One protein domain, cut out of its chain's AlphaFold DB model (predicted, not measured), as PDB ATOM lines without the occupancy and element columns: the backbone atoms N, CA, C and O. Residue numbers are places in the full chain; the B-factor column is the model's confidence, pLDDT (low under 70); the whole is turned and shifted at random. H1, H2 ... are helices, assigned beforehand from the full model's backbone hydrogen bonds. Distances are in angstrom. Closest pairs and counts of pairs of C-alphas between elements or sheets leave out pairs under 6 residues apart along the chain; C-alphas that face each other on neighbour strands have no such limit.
ATOM      1  N   GLU A  47      44.492   5.712-160.101       36.22
ATOM      2  CA  GLU A  47      44.773   5.355-158.696       36.22
ATOM      3  C   GLU A  47      46.156   5.810-158.187       36.22
ATOM      4  O   GLU A  47      46.414   5.788-156.984       36.22
ATOM      5  N   ARG A  48      47.031   6.315-159.068       49.28
ATOM      6  CA  ARG A  48      48.235   7.072-158.686       49.28
ATOM      7  C   ARG A  48      48.290   8.402-159.420       49.28
ATOM      8  O   ARG A  48      49.307   8.742-160.013       49.28
ATOM      9  N   SER A  49      47.208   9.178-159.362       58.88
ATOM     10  CA  SER A  49      47.323  10.592-159.715       58.88
ATOM     11  C   SER A  49      48.471  11.210-158.906       58.88
ATOM     12  O   SER A  49      48.592  10.962-157.704       58.88
ATOM     13  N   GLU A  50      49.331  12.003-159.545       61.50
ATOM     14  CA  GLU A  50      50.406  12.751-158.872       61.50
ATOM     15  C   GLU A  50      49.861  13.496-157.639       61.50
ATOM     16  O   GLU A  50      50.456  13.454-156.560       61.50
ATOM     17  N   ARG A  51      48.630  14.027-157.741       59.00
ATOM     18  CA  ARG A  51      47.828  14.568-156.629       59.00
ATOM     19  C   ARG A  51      47.652  13.573-155.479       59.00
ATOM     20  O   ARG A  51      47.919  13.924-154.332       59.00
ATOM     21  N   GLY A  52      47.217  12.345-155.760       60.31
ATOM     22  CA  GLY A  52      47.103  11.268-154.775       60.31
ATOM     23  C   GLY A  52      48.443  10.918-154.127       60.31
ATOM     24  O   GLY A  52      48.513  10.798-152.905       60.31
ATOM     25  N   THR A  53      49.528  10.843-154.905       70.06
ATOM     26  CA  THR A  53      50.862  10.523-154.362       70.06
ATOM     27  C   THR A  53      51.441  11.643-153.496       70.06
ATOM     28  O   THR A  53      52.117  11.361-152.506       70.06
ATOM     29  N   ALA A  54      51.149  12.905-153.809       72.31
ATOM     30  CA  ALA A  54      51.589  14.051-153.026       72.31
ATOM     31  C   ALA A  54      50.759  14.263-151.765       72.31
ATOM     32  O   ALA A  54      51.317  14.512-150.696       72.31
ATOM     33  N   VAL A  55      49.442  14.069-151.852       70.50
ATOM     34  CA  VAL A  55      48.566  14.018-150.676       70.50
ATOM     35  C   VAL A  55      49.007  12.906-149.726       70.50
ATOM     36  O   VAL A  55      49.072  13.131-148.516       70.50
ATOM     37  N   GLU A  56      49.355  11.737-150.261       77.06
ATOM     38  CA  GLU A  56      49.829  10.610-149.463       77.06
ATOM     39  C   GLU A  56      51.235  10.841-148.902       77.06
ATOM     40  O   GLU A  56      51.483  10.533-147.739       77.06
ATOM     41  N   ALA A  57      52.148  11.458-149.658       80.00
ATOM     42  CA  ALA A  57      53.452  11.869-149.135       80.00
ATOM     43  C   ALA A  57      53.290  12.841-147.954       80.00
ATOM     44  O   ALA A  57      53.889  12.636-146.899       80.00
ATOM     45  N   PHE A  58      52.423  13.846-148.096       78.94
ATOM     46  CA  PHE A  58      52.147  14.836-147.054       78.94
ATOM     47  C   PHE A  58      51.517  14.201-145.803       78.94
ATOM     48  O   PHE A  58      51.868  14.539-144.673       78.94
ATOM     49  N   ARG A  59      50.612  13.232-145.991       80.06
ATOM     50  CA  ARG A  59      49.992  12.474-144.894       80.06
ATOM     51  C   ARG A  59      50.994  11.557-144.190       80.06
ATOM     52  O   ARG A  59      51.123  11.629-142.971       80.06
ATOM     53  N   SER A  60      51.697  10.714-144.943       83.94
ATOM     54  CA  SER A  60      52.616   9.691-144.417       83.94
ATOM     55  C   SER A  60      53.810  10.273-143.659       83.94
ATOM     56  O   SER A  60      54.333   9.627-142.756       83.94
ATOM     57  N   HIS A  61      54.204  11.510-143.966       86.12
ATOM     58  CA  HIS A  61      55.281  12.218-143.269       86.12
ATOM     59  C   HIS A  61      54.784  13.078-142.095       86.12
ATOM     60  O   HIS A  61      55.536  13.894-141.564       86.12
ATOM     61  N   GLY A  62      53.523  12.908-141.680       84.06
ATOM     62  CA  GLY A  62      52.952  13.573-140.508       84.06
ATOM     63  C   GLY A  62      52.736  15.077-140.684       84.06
ATOM     64  O   GLY A  62      52.475  15.771-139.703       84.06
ATOM     65  N   CYS A  63      52.817  15.605-141.912       82.56
ATOM     66  CA  CYS A  63      52.685  17.040-142.145       82.56
ATOM     67  C   CYS A  63      51.307  17.541-141.693       82.56
ATOM     68  O   CYS A  63      51.220  18.603-141.088       82.56
ATOM     69  N   LEU A  64      50.249  16.742-141.864       78.25
ATOM     70  CA  LEU A  64      48.885  17.090-141.443       78.25
ATOM     71  C   LEU A  64      48.702  17.258-139.927       78.25
ATOM     72  O   LEU A  64      47.738  17.892-139.507       78.25
ATOM     73  N   THR A  65      49.609  16.729-139.102       78.56
ATOM     74  CA  THR A  65      49.546  16.885-137.640       78.56
ATOM     75  C   THR A  65      49.819  18.327-137.212       78.56
ATOM     76  O   THR A  65      49.210  18.814-136.263       78.56
ATOM     77  N   CYS A  66      50.714  19.021-137.918       76.25
ATOM     78  CA  CYS A  66      51.054  20.422-137.646       76.25
ATOM     79  C   CYS A  66      50.479  21.387-138.696       76.25
ATOM     80  O   CYS A  66      50.329  22.574-138.415       76.25
ATOM     81  N   HIS A  67      50.132  20.868-139.876       76.75
ATOM     82  CA  HIS A  67      49.538  21.576-141.007       76.75
ATOM     83  C   HIS A  67      48.147  20.989-141.328       76.75
ATOM     84  O   HIS A  67      47.978  20.351-142.373       76.75
ATOM     85  N   PRO A  68      47.146  21.130-140.437       68.44
ATOM     86  CA  PRO A  68      45.803  20.618-140.693       68.44
ATOM     87  C   PRO A  68      45.141  21.379-141.849       68.44
ATOM     88  O   PRO A  68      45.401  22.563-142.053       68.44
ATOM     89  N   ARG A  69      44.237  20.717-142.583       60.06
ATOM     90  CA  ARG A  69      43.353  21.408-143.535       60.06
ATOM     91  C   ARG A  69      42.490  22.409-142.771       60.06
ATOM     92  O   ARG A  69      41.601  21.990-142.037       60.06
ATOM     93  N   SER A  70      42.725  23.701-142.963       54.12
ATOM     94  CA  SER A  70      41.696  24.709-142.725       54.12
ATOM     95  C   SER A  70      40.847  24.881-143.982       54.12
ATOM     96  O   SER A  70      41.337  24.794-145.107       54.12
ATOM     97  N   ASP A  71      39.570  25.154-143.758       40.38
ATOM     98  CA  ASP A  71      38.570  25.664-144.706       40.38
ATOM     99  C   ASP A  71      39.010  26.922-145.482       40.38
ATOM    100  O   ASP A  71      38.416  27.263-146.497       40.38
ATOM    101  N   THR A  72      40.083  27.582-145.046       43.75
ATOM    102  CA  THR A  72      40.686  28.772-145.669       43.75
ATOM    103  C   THR A  72      42.010  28.494-146.401       43.75
ATOM    104  O   THR A  72      42.753  29.429-146.697       43.75
ATOM    105  N   GLY A  73      42.335  27.220-146.669       44.00
ATOM    106  CA  GLY A  73      43.666  26.797-147.126       44.00
ATOM    107  C   GLY A  73      44.684  26.867-145.985       44.00
ATOM    108  O   GLY A  73      44.468  27.567-144.993       44.00
ATOM    109  N   LEU A  74      45.784  26.110-146.056       50.84
ATOM    110  CA  LEU A  74      46.863  26.227-145.067       50.84
ATOM    111  C   LEU A  74      47.289  27.697-144.945       50.84
ATOM    112  O   LEU A  74      47.913  28.234-145.859       50.84
ATOM    113  N   ARG A  75      47.019  28.342-143.802       48.75
ATOM    114  CA  ARG A  75      47.617  29.644-143.472       48.75
ATOM    115  C   ARG A  75      49.109  29.441-143.208       48.75
ATOM    116  O   ARG A  75      49.561  29.403-142.064       48.75
ATOM    117  N   TRP A  76      49.888  29.332-144.278       53.53
ATOM    118  CA  TRP A  76      51.319  29.588-144.253       53.53
ATOM    119  C   TRP A  76      51.504  31.065-143.896       53.53
ATOM    120  O   TRP A  76      51.579  31.927-144.770       53.53
ATOM    121  N   ARG A  77      51.527  31.383-142.594       42.16
ATOM    122  CA  ARG A  77      52.043  32.667-142.106       42.16
ATOM    123  C   ARG A  77      53.534  32.687-142.424       42.16
ATOM    124  O   ARG A  77      54.345  32.186-141.654       42.16
ATOM    125  N   SER A  78      53.856  33.175-143.613       39.75
ATOM    126  CA  SER A  78      55.192  33.628-143.961       39.75
ATOM    127  C   SER A  78      55.343  35.026-143.381       39.75
ATOM    128  O   SER A  78      54.495  35.897-143.582       39.75
ATOM    129  N   ASP A  79      56.397  35.217-142.606       34.41
ATOM    130  CA  ASP A  79      56.826  36.530-142.163       34.41
ATOM    131  C   ASP A  79      57.280  37.310-143.410       34.41
ATOM    132  O   ASP A  79      58.404  37.154-143.868       34.41
ATOM    133  N   GLY A  80      56.380  38.082-144.024       35.91
ATOM    134  CA  GLY A  80      56.701  39.141-144.992       35.91
ATOM    135  C   GLY A  80      57.189  38.742-146.394       35.91
ATOM    136  O   GLY A  80      56.994  39.530-147.316       35.91
ATOM    137  N   ASP A  81      57.738  37.547-146.602       36.44
ATOM    138  CA  ASP A  81      58.220  37.097-147.912       36.44
ATOM    139  C   ASP A  81      57.196  36.166-148.568       36.44
ATOM    140  O   ASP A  81      56.942  35.072-148.072       36.44
ATOM    141  N   SER A  82      56.594  36.630-149.670       40.88
ATOM    142  CA  SER A  82      55.541  36.003-150.489       40.88
ATOM    143  C   SER A  82      55.081  34.592-150.063       40.88
ATOM    144  O   SER A  82      55.852  33.628-150.187       40.88
ATOM    145  N   PRO A  83      53.807  34.420-149.653       43.09
ATOM    146  CA  PRO A  83      53.288  33.106-149.305       43.09
ATOM    147  C   PRO A  83      53.418  32.163-150.506       43.09
ATOM    148  O   PRO A  83      53.045  32.505-151.624       43.09
ATOM    149  N   GLY A  84      53.960  30.968-150.268       53.66
ATOM    150  CA  GLY A  84      53.706  29.837-151.153       53.66
ATOM    151  C   GLY A  84      54.617  29.640-152.363       53.66
ATOM    152  O   GLY A  84      54.297  28.798-153.191       53.66
ATOM    153  N   SER A  85      55.752  30.335-152.506       63.12
ATOM    154  CA  SER A  85      56.677  29.934-153.578       63.12
ATOM    155  C   SER A  85      57.279  28.555-153.273       63.12
ATOM    156  O   SER A  85      57.715  28.282-152.152       63.12
ATOM    157  N   SER A  86      57.365  27.685-154.275       71.44
ATOM    158  CA  SER A  86      57.961  26.348-154.141       71.44
ATOM    159  C   SER A  86      59.404  26.397-153.643       71.44
ATOM    160  O   SER A  86      59.878  25.473-152.983       71.44
ATOM    161  N   ALA A  87      60.111  27.496-153.930       71.31
ATOM    162  CA  ALA A  87      61.441  27.774-153.398       71.31
ATOM    163  C   ALA A  87      61.423  27.937-151.870       71.31
ATOM    164  O   ALA A  87      62.233  27.306-151.190       71.31
ATOM    165  N   ASN A  88      60.466  28.698-151.328       74.00
ATOM    166  CA  ASN A  88      60.292  28.874-149.884       74.00
ATOM    167  C   ASN A  88      59.901  27.554-149.211       74.00
ATOM    168  O   ASN A  88      60.443  27.212-148.163       74.00
ATOM    169  N   ILE A  89      59.022  26.767-149.842       78.06
ATOM    170  CA  ILE A  89      58.632  25.448-149.323       78.06
ATOM    171  C   ILE A  89      59.835  24.492-149.330       78.06
ATOM    172  O   ILE A  89      60.101  23.828-148.328       78.06
ATOM    173  N   ARG A  90      60.625  24.451-150.415       80.50
ATOM    174  CA  ARG A  90      61.867  23.656-150.465       80.50
ATOM    175  C   ARG A  90      62.856  24.084-149.397       80.50
ATOM    176  O   ARG A  90      63.491  23.222-148.796       80.50
ATOM    177  N   ASP A  91      63.024  25.381-149.189       82.00
ATOM    178  CA  ASP A  91      63.938  25.902-148.188       82.00
ATOM    179  C   ASP A  91      63.487  25.553-146.760       82.00
ATOM    180  O   ASP A  91      64.288  25.044-145.976       82.00
ATOM    181  N   ALA A  92      62.190  25.679-146.469       81.88
ATOM    182  CA  ALA A  92      61.599  25.256-145.204       81.88
ATOM    183  C   ALA A  92      61.774  23.745-144.970       81.88
ATOM    184  O   ALA A  92      62.188  23.329-143.891       81.88
ATOM    185  N   LEU A  93      61.561  22.908-145.993       86.06
ATOM    186  CA  LEU A  93      61.844  21.468-145.916       86.06
ATOM    187  C   LEU A  93      63.342  21.186-145.696       86.06
ATOM    188  O   LEU A  93      63.697  20.215-145.024       86.06
ATOM    189  N   LYS A  94      64.236  22.018-146.243       87.50
ATOM    190  CA  LYS A  94      65.689  21.848-146.102       87.50
ATOM    191  C   LYS A  94      66.214  22.266-144.736       87.50
ATOM    192  O   LYS A  94      67.059  21.564-144.191       87.50
ATOM    193  N   ARG A  95      65.771  23.406-144.213       86.75
ATOM    194  CA  ARG A  95      66.321  24.014-142.991       86.75
ATOM    195  C   ARG A  95      65.481  23.732-141.751       86.75
ATOM    196  O   ARG A  95      65.981  23.879-140.639       86.75
ATOM    197  N   GLY A  96      64.241  23.282-141.933       86.81
ATOM    198  CA  GLY A  96      63.257  23.241-140.863       86.81
ATOM    199  C   GLY A  96      62.989  24.643-140.315       86.81
ATOM    200  O   GLY A  96      63.368  25.659-140.900       86.81
ATOM    201  N   ARG A  97      62.342  24.698-139.153       83.50
ATOM    202  CA  ARG A  97      62.118  25.947-138.419       83.50
ATOM    203  C   ARG A  97      62.122  25.662-136.919       83.50
ATOM    204  O   ARG A  97      61.443  24.719-136.503       83.50
ATOM    205  N   PRO A  98      62.822  26.459-136.093       81.69
ATOM    206  CA  PRO A  98      62.750  26.310-134.643       81.69
ATOM    207  C   PRO A  98      61.330  26.573-134.119       81.69
ATOM    208  O   PRO A  98      60.484  27.154-134.804       81.69
ATOM    209  N   ALA A  99      61.068  26.142-132.887       81.75
ATOM    210  CA  ALA A  99      59.847  26.515-132.190       81.75
ATOM    211  C   ALA A  99      59.850  28.030-131.949       81.75
ATOM    212  O   ALA A  99      60.846  28.581-131.481       81.75
ATOM    213  N   VAL A 100      58.736  28.691-132.251       78.12
ATOM    214  CA  VAL A 100      58.544  30.115-131.965       78.12
ATOM    215  C   VAL A 100      57.260  30.297-131.150       78.12
ATOM    216  O   VAL A 100      56.292  29.564-131.389       78.12
ATOM    217  N   PRO A 101      57.222  31.230-130.180       79.00
ATOM    218  CA  PRO A 101      56.024  31.474-129.383       79.00
ATOM    219  C   PRO A 101      54.800  31.773-130.260       79.00
ATOM    220  O   PRO A 101      54.878  32.559-131.201       79.00
ATOM    221  N   GLY A 102      53.661  31.147-129.951       74.25
ATOM    222  CA  GLY A 102      52.399  31.372-130.669       74.25
ATOM    223  C   GLY A 102      52.246  30.632-132.005       74.25
ATOM    224  O   GLY A 102      51.269  30.870-132.712       74.25
ATOM    225  N   MET A 103      53.165  29.729-132.357       68.50
ATOM    226  CA  MET A 103      53.057  28.855-133.531       68.50
ATOM    227  C   MET A 103      52.960  27.376-133.126       68.50
ATOM    228  O   MET A 103      53.364  27.023-132.014       68.50
ATOM    229  N   PRO A 104      52.500  26.487-134.034       69.88
ATOM    230  CA  PRO A 104      52.735  25.052-133.894       69.88
ATOM    231  C   PRO A 104      54.231  24.775-133.687       69.88
ATOM    232  O   PRO A 104      55.063  25.619-134.039       69.88
ATOM    233  N   GLY A 105      54.554  23.609-133.116       77.88
ATOM    234  CA  GLY A 105      55.912  23.192-132.747       77.88
ATOM    235  C   GLY A 105      56.974  23.315-133.860       77.88
ATOM    236  O   GLY A 105      56.698  23.772-134.974       77.88
ATOM    237  N   PRO A 106      58.234  22.939-133.580       84.75
ATOM    238  CA  PRO A 106      59.307  23.101-134.556       84.75
ATOM    239  C   PRO A 106      58.992  22.321-135.839       84.75
ATOM    240  O   PRO A 106      58.561  21.169-135.784       84.75
ATOM    241  N   MET A 107      59.235  22.939-136.996       85.88
ATOM    242  CA  MET A 107      59.156  22.231-138.271       85.88
ATOM    243  C   MET A 107      60.428  21.386-138.419       85.88
ATOM    244  O   MET A 107      61.529  21.946-138.350       85.88
ATOM    245  N   PRO A 108      60.320  20.060-138.609       86.62
ATOM    246  CA  PRO A 108      61.490  19.207-138.719       86.62
ATOM    247  C   PRO A 108      62.266  19.474-140.014       86.62
ATOM    248  O   PRO A 108      61.710  19.878-141.032       86.62
ATOM    249  N   VAL A 109      63.568  19.194-139.975       89.25
ATOM    250  CA  VAL A 109      64.427  19.155-141.165       89.25
ATOM    251  C   VAL A 109      64.119  17.886-141.956       89.25
ATOM    252  O   VAL A 109      64.237  16.790-141.410       89.25
ATOM    253  N   PHE A 110      63.764  18.016-143.235       85.75
ATOM    254  CA  PHE A 110      63.549  16.890-144.154       85.75
ATOM    255  C   PHE A 110      64.754  16.619-145.061       85.75
ATOM    256  O   PHE A 110      64.871  15.516-145.598       85.75
ATOM    257  N   ALA A 111      65.674  17.580-145.213       81.81
ATOM    258  CA  ALA A 111      66.921  17.364-145.948       81.81
ATOM    259  C   ALA A 111      67.674  16.136-145.412       81.81
ATOM    260  O   ALA A 111      67.893  15.998-144.209       81.81
ATOM    261  N   GLY A 112      68.040  15.227-146.317       82.50
ATOM    262  CA  GLY A 112      68.735  13.979-145.983       82.50
ATOM    263  C   GLY A 112      67.871  12.906-145.308       82.50
ATOM    264  O   GLY A 112      68.359  11.798-145.116       82.50
ATOM    265  N   ARG A 113      66.602  13.191-144.973       85.81
ATOM    266  CA  ARG A 113      65.653  12.207-144.407       85.81
ATOM    267  C   ARG A 113      64.729  11.596-145.451       85.81
ATOM    268  O   ARG A 113      64.248  10.485-145.264       85.81
ATOM    269  N   VAL A 114      64.472  12.330-146.530       84.06
ATOM    270  CA  VAL A 114      63.618  11.895-147.636       84.06
ATOM    271  C   VAL A 114      64.367  12.023-148.960       84.06
ATOM    272  O   VAL A 114      65.201  12.915-149.128       84.06
ATOM    273  N   GLY A 115      64.083  11.126-149.906       81.25
ATOM    274  CA  GLY A 115      64.635  11.209-151.259       81.25
ATOM    275  C   GLY A 115      64.076  12.403-152.040       81.25
ATOM    276  O   GLY A 115      63.004  12.915-151.709       81.25
ATOM    277  N   LYS A 116      64.770  12.815-153.114       77.19
ATOM    278  CA  LYS A 116      64.375  13.954-153.969       77.19
ATOM    279  C   LYS A 116      62.909  13.867-154.415       77.19
ATOM    280  O   LYS A 116      62.172  14.821-154.220       77.19
ATOM    281  N   GLY A 117      62.467  12.708-154.913       76.19
ATOM    282  CA  GLY A 117      61.079  12.513-155.354       76.19
ATOM    283  C   GLY A 117      60.042  12.686-154.234       76.19
ATOM    284  O   GLY A 117      58.969  13.238-154.454       76.19
ATOM    285  N   THR A 118      60.362  12.283-153.003       81.31
ATOM    286  CA  THR A 118      59.479  12.512-151.849       81.31
ATOM    287  C   THR A 118      59.459  13.983-151.452       81.31
ATOM    288  O   THR A 118      58.392  14.521-151.182       81.31
ATOM    289  N   GLN A 119      60.613  14.654-151.444       82.75
ATOM    290  CA  GLN A 119      60.679  16.094-151.185       82.75
ATOM    291  C   GLN A 119      59.851  16.880-152.207       82.75
ATOM    292  O   GLN A 119      59.104  17.781-151.838       82.75
ATOM    293  N   ASP A 120      59.947  16.485-153.470       78.81
ATOM    294  CA  ASP A 120      59.201  17.044-154.587       78.81
ATOM    295  C   ASP A 120      57.679  16.889-154.391       78.81
ATOM    296  O   ASP A 120      56.930  17.859-154.507       78.81
ATOM    297  N   ARG A 121      57.229  15.710-153.946       81.31
ATOM    298  CA  ARG A 121      55.831  15.455-153.558       81.31
ATOM    299  C   ARG A 121      55.379  16.229-152.321       81.31
ATOM    300  O   ARG A 121      54.212  16.594-152.239       81.31
ATOM    301  N   LEU A 122      56.265  16.486-151.357       84.31
ATOM    302  CA  LEU A 122      55.935  17.308-150.188       84.31
ATOM    303  C   LEU A 122      55.744  18.777-150.572       84.31
ATOM    304  O   LEU A 122      54.840  19.419-150.037       84.31
ATOM    305  N   VAL A 123      56.551  19.298-151.502       80.75
ATOM    306  CA  VAL A 123      56.368  20.647-152.065       80.75
ATOM    307  C   VAL A 123      55.014  20.734-152.755       80.75
ATOM    308  O   VAL A 123      54.180  21.541-152.357       80.75
ATOM    309  N   PHE A 124      54.761  19.810-153.680       77.38
ATOM    310  CA  PHE A 124      53.522  19.770-154.444       77.38
ATOM    311  C   PHE A 124      52.276  19.574-153.557       77.38
ATOM    312  O   PHE A 124      51.269  20.266-153.693       77.38
ATOM    313  N   GLY A 125      52.362  18.687-152.562       75.81
ATOM    314  CA  GLY A 125      51.316  18.507-151.557       75.81
ATOM    315  C   GLY A 125      51.063  19.791-150.768       75.81
ATOM    316  O   GLY A 125      49.912  20.191-150.607       75.81
ATOM    317  N   SER A 126      52.124  20.473-150.328       78.31
ATOM    318  CA  SER A 126      52.012  21.749-149.608       78.31
ATOM    319  C   SER A 126      51.270  22.802-150.427       78.31
ATOM    320  O   SER A 126      50.468  23.535-149.857       78.31
ATOM    321  N   GLU A 127      51.498  22.859-151.740       76.19
ATOM    322  CA  GLU A 127      50.856  23.820-152.644       76.19
ATOM    323  C   GLU A 127      49.371  23.511-152.852       76.19
ATOM    324  O   GLU A 127      48.542  24.417-152.745       76.19
ATOM    325  N   ILE A 128      49.009  22.232-153.027       74.19
ATOM    326  CA  ILE A 128      47.603  21.789-153.058       74.19
ATOM    327  C   ILE A 128      46.897  22.150-151.747       74.19
ATOM    328  O   ILE A 128      45.786  22.676-151.748       74.19
ATOM    329  N   TYR A 129      47.512  21.842-150.603       71.88
ATOM    330  CA  TYR A 129      46.901  22.103-149.298       71.88
ATOM    331  C   TYR A 129      46.858  23.598-148.946       71.88
ATOM    332  O   TYR A 129      46.000  24.018-148.170       71.88
ATOM    333  N   ALA A 130      47.758  24.399-149.514       69.88
ATOM    334  CA  ALA A 130      47.745  25.853-149.410       69.88
ATOM    335  C   ALA A 130      46.733  26.524-150.351       69.88
ATOM    336  O   ALA A 130      46.558  27.733-150.238       69.88
ATOM    337  N   GLY A 131      46.070  25.771-151.238       69.25
ATOM    338  CA  GLY A 131      45.154  26.339-152.234       69.25
ATOM    339  C   GLY A 131      45.879  27.199-153.269       69.25
ATOM    340  O   GLY A 131      45.335  28.187-153.734       69.25
ATOM    341  N   LEU A 132      47.142  26.880-153.566       67.81
ATOM    342  CA  LEU A 132      47.927  27.593-154.579       67.81
ATOM    343  C   LEU A 132      47.723  27.005-155.976       67.81
ATOM    344  O   LEU A 132      48.036  27.661-156.965       67.81
ATOM    345  N   ILE A 133      47.251  25.759-156.031       70.50
ATOM    346  CA  ILE A 133      47.004  25.003-157.252       70.50
ATOM    347  C   ILE A 133      45.762  24.127-157.101       70.50
ATOM    348  O   ILE A 133      45.540  23.483-156.071       70.50
TER     349      ILE A 133
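AT A GLANCE: This is residues 47 to 133 of the 245 residues of the protein "Cytochrome c domain-containing protein" of Acidobacteria bacterium (UniProt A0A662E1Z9). What would one see first in this model? H4 is the middle of a small helical core, with H1 crossing it on one side and H3 packing on its other side, while the four-residue helix H2 sits by H1 and H4. Two long loops, residues 67 to 85 and residues 96 to 115, make up much of the rest, and the length runs from the first printed residue, Glu 47, to Pro 101 in the second loop. What is it made of, and how large is it? The printed part has 87 residues with four named helices, H1, H2, H3, H4 along the chain, and no named strand; the class is all helix, though these helices hold 39 of the 87 residues. It is compact, with a radius of gyration of the C-alphas of 12.4 A and spans of 40 by 32 by 22 A.

IN THESE COORDINATES: Where does the first helix lie? H1 is residues 50 to 60, 14.9 A from first to last C-alpha, and begins at C-alpha 50 at (50.406, 12.751, -158.872). Which helices follow? H2 is residues 63 to 66, 5.9 A long, and H3 is residues 86 to 95, 14.1 A long, with C-alpha 86 at (57.961, 26.348, -154.141). Where is the longest helix? H4 is residues 116 to 129, 19.8 A long, and ends at C-alpha 129 at (46.901, 22.103, -149.298).

HOW THE PARTS SIT: What does H1 touch? H1 and H4 touch, about perpendicular at 84 degrees, and their closest C-alphas are those of Ala 54 and Arg 121, 4.5 A apart. How does H2 stand to the others? H2 is close to H1 but not clearly touching, the closest C-alphas being those of Phe 58 and Leu 64 at 6.9 A. H2 and H4 are near each other, with 5 pairs of C-alphas within 10 A. Where is H3? H3 and H4 touch at a steep tilt of 59 degrees, opposite ways, with the closest C-alphas those of Ile 89 and Val 123, 6.0 A apart. H3 is apart from H1 and from H2. What do the helix backbones show? In H1, H3 and H4 every O i to N i+4 pair is within hydrogen-bond range; H2 is too short for such a pair, and its 1 pair of O i and N i+3 is within range.

THE WHOLE: How far does it reach? The two C-alphas farthest apart are those of Glu 47 and Pro 101, 40.8 A. Which links are long? The link from H1 to H2 is tight, with 2 residues, while those from H2 to H3, 19 residues, and from H3 to H4, 20 residues, are long; the printed part has no cut. Where is confidence low? The mean pLDDT of the printed part is 70.8, and 29 residues are under 70, namely 47 to 52, 68 to 85, 103 to 104 and 130 to 132.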